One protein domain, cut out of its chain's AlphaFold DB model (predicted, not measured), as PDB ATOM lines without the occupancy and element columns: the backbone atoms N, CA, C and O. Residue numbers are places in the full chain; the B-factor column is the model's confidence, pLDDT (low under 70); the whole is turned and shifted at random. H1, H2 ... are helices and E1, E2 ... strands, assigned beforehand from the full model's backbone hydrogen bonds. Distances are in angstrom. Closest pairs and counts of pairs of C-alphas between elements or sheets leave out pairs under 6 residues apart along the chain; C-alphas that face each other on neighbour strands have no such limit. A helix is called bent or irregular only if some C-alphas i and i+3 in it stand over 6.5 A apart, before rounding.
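AT A GLANCE: This is residues 5 to 89 of the 91 residues of an uncharacterized protein of marine metagenome (UniProt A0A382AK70). A small sheet of three strands, E1, E3 and E2, stands between a helical hairpin and one short separate helix: in the hairpin, H2 packs over one face of the sheet and H3 packs on H2, farther from the strands, while H1 lies at the opposite end of the longest axis. A long loop, residues 20 to 42, leads from H1 back to H2. The printed part has 85 residues, with three named helices and three named strands in the order E1, H1, H2, H3, E2, E3; the sheet runs E1 E3 E2 and is mixed. The class is mixed, helices and strands, with under half of the residues in named elements. The whole is compact, with a radius of gyration of the C-alphas of 12.4 A and spans of 36 by 31 by 20 A.

IN THESE COORDINATES: E1, residues 5 to 8, begins at C-alpha 5 at (143.033, 104.611, 178.740) and is 10.4 A long. H1, residues 14 to 19, measures 8.6 A. H2, residues 43 to 49, begins at C-alpha 43 at (134.709, 96.483, 171.681) and measures 9.9 A. H3, residues 56 to 64, measures 8.8 A and is irregular: C-alphas 61 and 64 are 7.3 A apart. E2, residues 72 to 77, is 16.3 A long. E3, residues 82 to 87, is 16.6 A long and ends at C-alpha 87 at (133.510, 108.498, 173.608).

HOW THE PARTS SIT: E1, an edge strand, is parallel to E3 at 13 degrees, with N 7 and O 85 within hydrogen-bond range at 2.8 A. E3, the inner strand, forms a hairpin with E2, the other edge strand; they are antiparallel at 164 degrees, with N 75 and O 84 at 2.9 A. H2 is on the sheet, over E3, at a height over the sheet of 9.6 A. On the local plane its line and that of E3 stand at 57 degrees, only just slantwise to the strands. H2 and H3 touch and form a helical hairpin, opposite ways at a steep tilt of 44 degrees; their closest C-alphas, those of Cys 44 and Trp 64, are 4.9 A apart. H3 is not on the sheet. H1 is not on it either; the closest C-alphas of E1 and H1, those of Val 8 and Arg 17, are 8.0 A apart. Every O i to N i+4 pair is within hydrogen-bond range in H1 and H2; in H3, 4 of 5 are.

THE WHOLE: The C-alphas farthest apart, those of Lys 15 and Lys 61, are 36.1 A apart. The printed part has no cut. The link from H1 to H2 is long, with 23 residues. The mean pLDDT of the printed part is 77.5; residues 23 to 40 are under 70.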
ATOM      1  N   ILE A   5     142.913 104.389 180.174       82.06
ATOM      2  CA  ILE A   5     143.033 104.611 178.740       82.06
ATOM      3  C   ILE A   5     141.700 105.127 178.219       82.06
ATOM      4  O   ILE A   5     140.637 104.662 178.634       82.06
ATOM      5  N   SER A   6     141.783 106.083 177.313       82.62
ATOM      6  CA  SER A   6     140.642 106.787 176.750       82.62
ATOM      7  C   SER A   6     140.612 106.562 175.243       82.62
ATOM      8  O   SER A   6     141.657 106.510 174.611       82.62
ATOM      9  N   PHE A   7     139.424 106.401 174.668       81.75
ATOM     10  CA  PHE A   7     139.219 106.161 173.244       81.75
ATOM     11  C   PHE A   7     138.162 107.107 172.699       81.75
ATOM     12  O   PHE A   7     137.121 107.301 173.326       81.75
ATOM     13  N   VAL A   8     138.398 107.643 171.502       78.81
ATOM     14  CA  VAL A   8     137.458 108.550 170.833       78.81
ATOM     15  C   VAL A   8     137.163 108.054 169.427       78.81
ATOM     16  O   VAL A   8     138.071 107.729 168.655       78.81
ATOM     17  N   HIS A   9     135.878 108.016 169.083       77.94
ATOM     18  CA  HIS A   9     135.450 107.724 167.725       77.94
ATOM     19  C   HIS A   9     135.841 108.878 166.779       77.94
ATOM     20  O   HIS A   9     135.605 110.045 167.104       77.94
ATOM     21  N   PRO A  10     136.409 108.594 165.591       72.12
ATOM     22  CA  PRO A  10     136.965 109.619 164.700       72.12
ATOM     23  C   PRO A  10     135.936 110.654 164.220       72.12
ATOM     24  O   PRO A  10     136.299 111.798 163.964       72.12
ATOM     25  N   GLU A  11     134.657 110.279 164.147       75.44
ATOM     26  CA  GLU A  11     133.558 111.179 163.756       75.44
ATOM     27  C   GLU A  11     133.031 112.076 164.896       75.44
ATOM     28  O   GLU A  11     132.183 112.926 164.647       75.44
ATOM     29  N   VAL A  12     133.495 111.918 166.144       75.69
ATOM     30  CA  VAL A  12     133.071 112.801 167.251       75.69
ATOM     31  C   VAL A  12     133.612 114.206 167.010       75.69
ATOM     32  O   VAL A  12     134.798 114.358 166.703       75.69
ATOM     33  N   SER A  13     132.767 115.231 167.152       77.19
ATOM     34  CA  SER A  13     133.137 116.617 166.857       77.19
ATOM     35  C   SER A  13     134.205 117.147 167.822       77.19
ATOM     36  O   SER A  13     134.284 116.721 168.973       77.19
ATOM     37  N   LYS A  14     135.018 118.117 167.380       75.19
ATOM     38  CA  LYS A  14     136.028 118.764 168.240       75.19
ATOM     39  C   LYS A  14     135.402 119.388 169.491       75.19
ATOM     40  O   LYS A  14     135.945 119.240 170.577       75.19
ATOM     41  N   LYS A  15     134.219 119.995 169.344       79.06
ATOM     42  CA  LYS A  15     133.461 120.600 170.445       79.06
ATOM     43  C   LYS A  15     133.105 119.580 171.530       79.06
ATOM     44  O   LYS A  15     133.226 119.884 172.710       79.06
ATOM     45  N   ASP A  16     132.695 118.375 171.138       76.50
ATOM     46  CA  ASP A  16     132.371 117.315 172.098       76.50
ATOM     47  C   ASP A  16     133.641 116.751 172.746       76.50
ATOM     48  O   ASP A  16     133.658 116.487 173.944       76.50
ATOM     49  N   ARG A  17     134.739 116.622 171.992       74.81
ATOM     50  CA  ARG A  17     136.035 116.204 172.557       74.81
ATOM     51  C   ARG A  17     136.528 117.180 173.621       74.81
ATOM     52  O   ARG A  17     136.942 116.737 174.687       74.81
ATOM     53  N   GLU A  18     136.442 118.480 173.346       79.19
ATOM     54  CA  GLU A  18     136.782 119.542 174.298       79.19
ATOM     55  C   GLU A  18     135.863 119.497 175.527       79.19
ATOM     56  O   GLU A  18     136.349 119.490 176.654       79.19
ATOM     57  N   LEU A  19     134.544 119.376 175.330       77.81
ATOM     58  CA  LEU A  19     133.567 119.332 176.425       77.81
ATOM     59  C   LEU A  19     133.812 118.172 177.403       77.81
ATOM     60  O   LEU A  19     133.615 118.328 178.607       77.81
ATOM     61  N   PHE A  20     134.228 117.013 176.891       72.00
ATOM     62  CA  PHE A  20     134.529 115.828 177.695       72.00
ATOM     63  C   PHE A  20     136.009 115.728 178.117       72.00
ATOM     64  O   PHE A  20     136.397 114.724 178.712       72.00
ATOM     65  N   GLY A  21     136.839 116.738 177.824       70.19
ATOM     66  CA  GLY A  21     138.248 116.781 178.239       70.19
ATOM     67  C   GLY A  21     139.168 115.796 177.507       70.19
ATOM     68  O   GLY A  21     140.248 115.479 177.997       70.19
ATOM     69  N   PHE A  22     138.766 115.299 176.333       70.94
ATOM     70  CA  PHE A  22     139.582 114.398 175.508       70.94
ATOM     71  C   PHE A  22     140.633 115.134 174.652       70.94
ATOM     72  O   PHE A  22     141.458 114.465 174.036       70.94
ATOM     73  N   ASP A  23     140.612 116.475 174.609       65.75
ATOM     74  CA  ASP A  23     141.589 117.321 173.882       65.75
ATOM     75  C   ASP A  23     142.762 117.790 174.778       65.75
ATOM     76  O   ASP A  23     143.771 118.268 174.272       65.75
ATOM     77  N   GLU A  24     142.657 117.643 176.108       58.31
ATOM     78  CA  GLU A  24     143.651 118.140 177.087       58.31
ATOM     79  C   GLU A  24     144.571 117.042 177.670       58.31
ATOM     80  O   GLU A  24     145.467 117.337 178.462       58.31
ATOM     81  N   GLY A  25     144.358 115.771 177.309       53.12
ATOM     82  CA  GLY A  25     145.100 114.620 177.842       53.12
ATOM     83  C   GLY A  25     146.204 114.089 176.920       53.12
ATOM     84  O   GLY A  25     146.240 114.406 175.734       53.12
ATOM     85  N   ASP A  26     147.079 113.231 177.464       50.50
ATOM     86  CA  ASP A  26     148.083 112.482 176.694       50.50
ATOM     87  C   ASP A  26     147.411 111.781 175.503       50.50
ATOM     88  O   ASP A  26     146.623 110.850 175.673       50.50
ATOM     89  N   GLU A  27     147.744 112.244 174.302       48.59
ATOM     90  CA  GLU A  27     147.201 111.864 172.999       48.59
ATOM     91  C   GLU A  27     147.222 110.343 172.783       48.59
ATOM     92  O   GLU A  27     148.163 109.777 172.236       48.59
ATOM     93  N   HIS A  28     146.200 109.634 173.255       52.78
ATOM     94  CA  HIS A  28     146.081 108.199 173.043       52.78
ATOM     95  C   HIS A  28     144.701 107.899 172.474       52.78
ATOM     96  O   HIS A  28     143.709 107.776 173.177       52.78
ATOM     97  N   THR A  29     144.697 107.708 171.155       58.72
ATOM     98  CA  THR A  29     143.722 106.951 170.359       58.72
ATOM     99  C   THR A  29     142.416 107.611 169.927       58.72
ATOM    100  O   THR A  29     141.311 107.112 170.156       58.72
ATOM    101  N   ILE A  30     142.564 108.645 169.100       51.03
ATOM    102  CA  ILE A  30     141.594 108.952 168.044       51.03
ATOM    103  C   ILE A  30     141.767 107.896 166.934       51.03
ATOM    104  O   ILE A  30     142.834 107.785 166.341       51.03
ATOM    105  N   GLY A  31     140.743 107.083 166.658       53.81
ATOM    106  CA  GLY A  31     140.689 106.268 165.429       53.81
ATOM    107  C   GLY A  31     141.406 104.904 165.406       53.81
ATOM    108  O   GLY A  31     141.379 104.245 164.371       53.81
ATOM    109  N   HIS A  32     141.983 104.410 166.507       53.12
ATOM    110  CA  HIS A  32     142.735 103.135 166.494       53.12
ATOM    111  C   HIS A  32     141.889 101.850 166.601       53.12
ATOM    112  O   HIS A  32     142.422 100.755 166.431       53.12
ATOM    113  N   ALA A  33     140.588 101.941 166.896       55.06
ATOM    114  CA  ALA A  33     139.751 100.757 167.135       55.06
ATOM    115  C   ALA A  33     139.040 100.195 165.901       55.06
ATOM    116  O   ALA A  33     138.318  99.203 166.012       55.06
ATOM    117  N   VAL A  34     139.221 100.825 164.741       53.81
ATOM    118  CA  VAL A  34     138.665 100.323 163.488       53.81
ATOM    119  C   VAL A  34     139.508  99.128 163.056       53.81
ATOM    120  O   VAL A  34     140.719  99.245 162.869       53.81
ATOM    121  N   ASN A  35     138.882  97.965 162.885       52.50
ATOM    122  CA  ASN A  35     139.545  96.858 162.209       52.50
ATOM    123  C   ASN A  35     139.889  97.292 160.778       52.50
ATOM    124  O   ASN A  35     138.989  97.456 159.962       52.50
ATOM    125  N   SER A  36     141.173  97.437 160.449       47.19
ATOM    126  CA  SER A  36     141.628  97.828 159.105       47.19
ATOM    127  C   SER A  36     141.157  96.884 157.991       47.19
ATOM    128  O   SER A  36     141.155  97.271 156.829       47.19
ATOM    129  N   THR A  37     140.742  95.660 158.333       44.16
ATOM    130  CA  THR A  37     140.265  94.653 157.374       44.16
ATOM    131  C   THR A  37     138.741  94.619 157.234       44.16
ATOM    132  O   THR A  37     138.250  94.266 156.168       44.16
ATOM    133  N   THR A  38     137.977  94.960 158.282       52.47
ATOM    134  CA  THR A  38     136.499  94.880 158.244       52.47
ATOM    135  C   THR A  38     135.791  96.223 158.396       52.47
ATOM    136  O   THR A  38     134.597  96.300 158.155       52.47
ATOM    137  N   GLY A  39     136.499  97.291 158.769       62.12
ATOM    138  CA  GLY A  39     135.902  98.600 159.045       62.12
ATOM    139  C   GLY A  39     135.085  98.652 160.341       62.12
ATOM    140  O   GLY A  39     134.539  99.702 160.670       62.12
ATOM    141  N   ASP A  40     135.007  97.553 161.099       68.00
ATOM    142  CA  ASP A  40     134.100  97.466 162.242       68.00
ATOM    143  C   ASP A  40     134.685  98.131 163.493       68.00
ATOM    144  O   ASP A  40     135.761  97.768 163.983       68.00
ATOM    145  N   TRP A  41     133.927  99.077 164.049       76.06
ATOM    146  CA  TRP A  41     134.177  99.716 165.340       76.06
ATOM    147  C   TRP A  41     133.597  98.849 166.474       76.06
ATOM    148  O   TRP A  41     132.444  99.007 166.881       76.06
ATOM    149  N   MET A  42     134.387  97.882 166.963       84.56
ATOM    150  CA  MET A  42     133.937  96.865 167.934       84.56
ATOM    151  C   MET A  42     134.758  96.861 169.229       84.56
ATOM    152  O   MET A  42     135.975  97.066 169.228       84.56
ATOM    153  N   MET A  43     134.108  96.500 170.340       87.50
ATOM    154  CA  MET A  43     134.709  96.483 171.681       87.50
ATOM    155  C   MET A  43     135.938  95.570 171.785       87.50
ATOM    156  O   MET A  43     136.891  95.878 172.498       87.50
ATOM    157  N   CYS A  44     135.964  94.452 171.059       88.50
ATOM    158  CA  CYS A  44     137.082  93.509 171.095       88.50
ATOM    159  C   CYS A  44     138.413  94.115 170.615       88.50
ATOM    160  O   CYS A  44     139.464  93.741 171.139       88.50
ATOM    161  N   HIS A  45     138.374  95.056 169.667       85.06
ATOM    162  CA  HIS A  45     139.562  95.768 169.194       85.06
ATOM    163  C   HIS A  45     140.046  96.769 170.245       85.06
ATOM    164  O   HIS A  45     141.229  96.760 170.583       85.06
ATOM    165  N   LEU A  46     139.125  97.529 170.848       84.88
ATOM    166  CA  LEU A  46     139.427  98.436 171.959       84.88
ATOM    167  C   LEU A  46     140.057  97.719 173.147       84.88
ATOM    168  O   LEU A  46     141.074  98.157 173.668       84.88
ATOM    169  N   MET A  47     139.491  96.587 173.557       86.81
ATOM    170  CA  MET A  47     139.981  95.853 174.722       86.81
ATOM    171  C   MET A  47     141.349  95.206 174.470       86.81
ATOM    172  O   MET A  47     142.170  95.103 175.385       86.81
ATOM    173  N   HIS A  48     141.632  94.797 173.232       86.19
ATOM    174  CA  HIS A  48     142.976  94.367 172.860       86.19
ATOM    175  C   HIS A  48     143.968  95.538 172.869       86.19
ATOM    176  O   HIS A  48     145.021  95.424 173.493       86.19
ATOM    177  N   PHE A  49     143.615  96.670 172.252       82.25
ATOM    178  CA  PHE A  49     144.473  97.857 172.200       82.25
ATOM    179  C   PHE A  49     144.738  98.441 173.594       82.25
ATOM    180  O   PHE A  49     145.858  98.810 173.934       82.25
ATOM    181  N   ALA A  50     143.727  98.412 174.461       80.81
ATOM    182  CA  ALA A  50     143.843  98.738 175.874       80.81
ATOM    183  C   ALA A  50     144.758  97.775 176.642       80.81
ATOM    184  O   ALA A  50     144.957  97.958 177.840       80.81
ATOM    185  N   GLY A  51     145.302  96.726 176.024       84.06
ATOM    186  CA  GLY A  51     146.133  95.729 176.693       84.06
ATOM    187  C   GLY A  51     145.379  94.941 177.766       84.06
ATOM    188  O   GLY A  51     146.008  94.358 178.647       84.06
ATOM    189  N   VAL A  52     144.040  94.943 177.730       87.06
ATOM    190  CA  VAL A  52     143.203  94.121 178.617       87.06
ATOM    191  C   VAL A  52     143.291  92.660 178.186       87.06
ATOM    192  O   VAL A  52     143.390  91.771 179.031       87.06
ATOM    193  N   PHE A  53     143.309  92.415 176.873       88.44
ATOM    194  CA  PHE A  53     143.481  91.083 176.300       88.44
ATOM    195  C   PHE A  53     144.721  90.999 175.404       88.44
ATOM    196  O   PHE A  53     145.021  91.944 174.670       88.44
ATOM    197  N   PRO A  54     145.399  89.837 175.376       88.38
ATOM    198  CA  PRO A  54     146.592  89.637 174.555       88.38
ATOM    199  C   PRO A  54     146.295  89.603 173.048       88.38
ATOM    200  O   PRO A  54     147.207  89.748 172.245       88.38
ATOM    201  N   SER A  55     145.037  89.396 172.649       88.38
ATOM    202  CA  SER A  55     144.606  89.417 171.248       88.38
ATOM    203  C   SER A  55     143.119  89.747 171.121       88.38
ATOM    204  O   SER A  55     142.339  89.537 172.056       88.38
ATOM    205  N   VAL A  56     142.703  90.190 169.930       87.88
ATOM    206  CA  VAL A  56     141.283  90.401 169.588       87.88
ATOM    207  C   VAL A  56     140.487  89.105 169.749       87.88
ATOM    208  O   VAL A  56     139.400  89.112 170.318       87.88
ATOM    209  N   SER A  57     141.037  87.966 169.320       89.25
ATOM    210  CA  SER A  57     140.386  86.658 169.470       89.25
ATOM    211  C   SER A  57     140.141  86.296 170.937       89.25
ATOM    212  O   SER A  57     139.090  85.746 171.260       89.25
ATOM    213  N   ALA A  58     141.073  86.631 171.837       91.25
ATOM    214  CA  ALA A  58     140.863  86.466 173.273       91.25
ATOM    215  C   ALA A  58     139.742  87.385 173.780       91.25
ATOM    216  O   ALA A  58     138.860  86.912 174.493       91.25
ATOM    217  N   ALA A  59     139.713  88.654 173.364       90.19
ATOM    218  CA  ALA A  59     138.632  89.573 173.723       90.19
ATOM    219  C   ALA A  59     137.260  89.062 173.241       90.19
ATOM    220  O   ALA A  59     136.306  89.020 174.018       90.19
ATOM    221  N   ARG A  60     137.169  88.580 171.992       90.25
ATOM    222  CA  ARG A  60     135.941  88.000 171.419       90.25
ATOM    223  C   ARG A  60     135.457  86.781 172.202       90.25
ATOM    224  O   ARG A  60     134.283  86.715 172.547       90.25
ATOM    225  N   LYS A  61     136.361  85.849 172.534       92.31
ATOM    226  CA  LYS A  61     136.049  84.662 173.355       92.31
ATOM    227  C   LYS A  61     135.541  85.022 174.754       92.31
ATOM    228  O   LYS A  61     134.758  84.272 175.316       92.31
ATOM    229  N   ASN A  62     135.967  86.162 175.294       89.94
ATOM    230  CA  ASN A  62     135.525  86.680 176.591       89.94
ATOM    231  C   ASN A  62     134.263  87.562 176.501       89.94
ATOM    232  O   ASN A  62     133.972  88.298 177.438       89.94
ATOM    233  N   GLY A  63     133.522  87.518 175.388       88.69
ATOM    234  CA  GLY A  63     132.236  88.210 175.250       88.69
ATOM    235  C   GLY A  63     132.319  89.660 174.771       88.69
ATOM    236  O   GLY A  63     131.287  90.297 174.616       88.69
ATOM    237  N   TRP A  64     133.509  90.179 174.453       90.06
ATOM    238  CA  TRP A  64     133.675  91.553 173.952       90.06
ATOM    239  C   TRP A  64     133.480  91.674 172.436       90.06
ATOM    240  O   TRP A  64     133.849  92.682 171.836       90.06
ATOM    241  N   ASN A  65     132.927  90.649 171.783       89.88
ATOM    242  CA  ASN A  65     132.570  90.701 170.366       89.88
ATOM    243  C   ASN A  65     131.246  91.450 170.149       89.88
ATOM    244  O   ASN A  65     130.303  90.907 169.578       89.88
ATOM    245  N   THR A  66     131.164  92.677 170.650       87.44
ATOM    246  CA  THR A  66     129.962  93.511 170.614       87.44
ATOM    247  C   THR A  66     130.269  94.859 169.968       87.44
ATOM    248  O   THR A  66     131.421  95.319 170.032       87.44
ATOM    249  N   PRO A  67     129.257  95.518 169.378       86.31
ATOM    250  CA  PRO A  67     129.395  96.907 168.971       86.31
ATOM    251  C   PRO A  67     129.709  97.784 170.185       86.31
ATOM    252  O   PRO A  67     129.391  97.445 171.330       86.31
ATOM    253  N   ILE A  68     130.367  98.906 169.921       85.00
ATOM    254  CA  ILE A  68     130.664  99.910 170.941       85.00
ATOM    255  C   ILE A  68     129.379 100.714 171.197       85.00
ATOM    256  O   ILE A  68     128.785 101.193 170.227       85.00
ATOM    257  N   PRO A  69     128.931 100.868 172.457       84.81
ATOM    258  CA  PRO A  69     127.752 101.674 172.774       84.81
ATOM    259  C   PRO A  69     127.891 103.109 172.258       84.81
ATOM    260  O   PRO A  69     128.999 103.634 172.171       84.81
ATOM    261  N   SER A  70     126.781 103.743 171.886       85.38
ATOM    262  CA  SER A  70     126.762 105.152 171.479       85.38
ATOM    263  C   SER A  70     127.008 106.085 172.668       85.38
ATOM    264  O   SER A  70     126.593 105.782 173.787       85.38
ATOM    265  N   GLY A  71     127.604 107.251 172.418       85.31
ATOM    266  CA  GLY A  71     127.896 108.243 173.456       85.31
ATOM    267  C   GLY A  71     129.075 107.860 174.358       85.31
ATOM    268  O   GLY A  71     130.015 107.197 173.920       85.31
ATOM    269  N   PHE A  72     129.050 108.313 175.614       86.31
ATOM    270  CA  PHE A  72     130.115 108.051 176.586       86.31
ATOM    271  C   PHE A  72     129.904 106.719 177.314       86.31
ATOM    272  O   PHE A  72     128.796 106.389 177.735       86.31
ATOM    273  N   SER A  73     130.973 105.950 177.487       87.75
ATOM    274  CA  SER A  73     130.970 104.701 178.243       87.75
ATOM    275  C   SER A  73     132.246 104.553 179.064       87.75
ATOM    276  O   SER A  73     133.345 104.824 178.579       87.75
ATOM    277  N   GLU A  74     132.100 104.060 180.290       89.31
ATOM    278  CA  GLU A  74     133.205 103.727 181.185       89.31
ATOM    279  C   GLU A  74     133.185 102.231 181.500       89.31
ATOM    280  O   GLU A  74     132.155 101.666 181.874       89.31
ATOM    281  N   PHE A  75     134.346 101.589 181.384       89.12
ATOM    282  CA  PHE A  75     134.535 100.188 181.735       89.12
ATOM    283  C   PHE A  75     135.721 100.026 182.680       89.12
ATOM    284  O   PHE A  75     136.814 100.521 182.415       89.12
ATOM    285  N   ILE A  76     135.537  99.255 183.750       90.00
ATOM    286  CA  ILE A  76     136.618  98.848 184.651       90.00
ATOM    287  C   ILE A  76     136.842  97.354 184.453       90.00
ATOM    288  O   ILE A  76     135.993  96.542 184.821       90.00
ATOM    289  N   VAL A  77     137.974  96.978 183.854       87.44
ATOM    290  CA  VAL A  77     138.204  95.601 183.399       87.44
ATOM    291  C   VAL A  77     139.429  94.968 184.056       87.44
ATOM    292  O   VAL A  77     140.492  95.575 184.222       87.44
ATOM    293  N   GLY A  78     139.274  93.690 184.409       81.75
ATOM    294  CA  GLY A  78     140.336  92.837 184.930       81.75
ATOM    295  C   GLY A  78     140.725  93.120 186.385       81.75
ATOM    296  O   GLY A  78     140.282  94.069 187.028       81.75
ATOM    297  N   LYS A  79     141.613  92.276 186.922       79.56
ATOM    298  CA  LYS A  79     142.050  92.343 188.332       79.56
ATOM    299  C   LYS A  79     142.847  93.606 188.666       79.56
ATOM    300  O   LYS A  79     142.841  94.049 189.808       79.56
ATOM    301  N   ARG A  80     143.517  94.190 187.668       80.12
ATOM    302  CA  ARG A  80     144.269  95.449 187.801       80.12
ATOM    303  C   ARG A  80     143.373  96.694 187.742       80.12
ATOM    304  O   ARG A  80     143.904  97.794 187.794       80.12
ATOM    305  N   LYS A  81     142.044  96.516 187.648       84.25
ATOM    306  CA  LYS A  81     141.044  97.590 187.557       84.25
ATOM    307  C   LYS A  81     141.414  98.623 186.493       84.25
ATOM    308  O   LYS A  81     141.439  99.821 186.763       84.25
ATOM    309  N   LYS A  82     141.747  98.142 185.292       86.75
ATOM    310  CA  LYS A  82     142.090  99.031 184.185       86.75
ATOM    311  C   LYS A  82     140.826  99.774 183.761       86.75
ATOM    312  O   LYS A  82     139.834  99.117 183.450       86.75
ATOM    313  N   LYS A  83     140.857 101.103 183.786       88.50
ATOM    314  CA  LYS A  83     139.749 101.943 183.339       88.50
ATOM    315  C   LYS A  83     139.882 102.211 181.851       88.50
ATOM    316  O   LYS A  83     140.955 102.572 181.371       88.50
ATOM    317  N   VAL A  84     138.788 101.999 181.143       87.12
ATOM    318  CA  VAL A  84     138.657 102.217 179.712       87.12
ATOM    319  C   VAL A  84     137.502 103.185 179.518       87.12
ATOM    320  O   VAL A  84     136.351 102.829 179.768       87.12
ATOM    321  N   PHE A  85     137.817 104.399 179.090       87.12
ATOM    322  CA  PHE A  85     136.840 105.425 178.749       87.12
ATOM    323  C   PHE A  85     136.651 105.448 177.239       87.12
ATOM    324  O   PHE A  85     137.623 105.372 176.491       87.12
ATOM    325  N   ILE A  86     135.410 105.520 176.774       86.25
ATOM    326  CA  ILE A  86     135.089 105.501 175.351       86.25
ATOM    327  C   ILE A  86     134.083 106.608 175.075       86.25
ATOM    328  O   ILE A  86     133.000 106.610 175.651       86.25
ATOM    329  N   LEU A  87     134.426 107.517 174.170       84.19
ATOM    330  CA  LEU A  87     133.510 108.498 173.608       84.19
ATOM    331  C   LEU A  87     133.193 108.100 172.166       84.19
ATOM    332  O   LEU A  87     133.992 108.298 171.248       84.19
ATOM    333  N   ASN A  88     132.031 107.486 171.982       83.94
ATOM    334  CA  ASN A  88     131.515 107.085 170.686       83.94
ATOM    335  C   ASN A  88     130.527 108.124 170.143       83.94
ATOM    336  O   ASN A  88     129.970 108.924 170.897       83.94
ATOM    337  N   LYS A  89     130.269 108.089 168.832       78.44
ATOM    338  CA  LYS A  89     129.235 108.938 168.238       78.44
ATOM    339  C   LYS A  89     127.871 108.668 168.874       78.44
ATOM    340  O   LYS A  89     127.547 107.534 169.236       78.44
TER     341      LYS A  89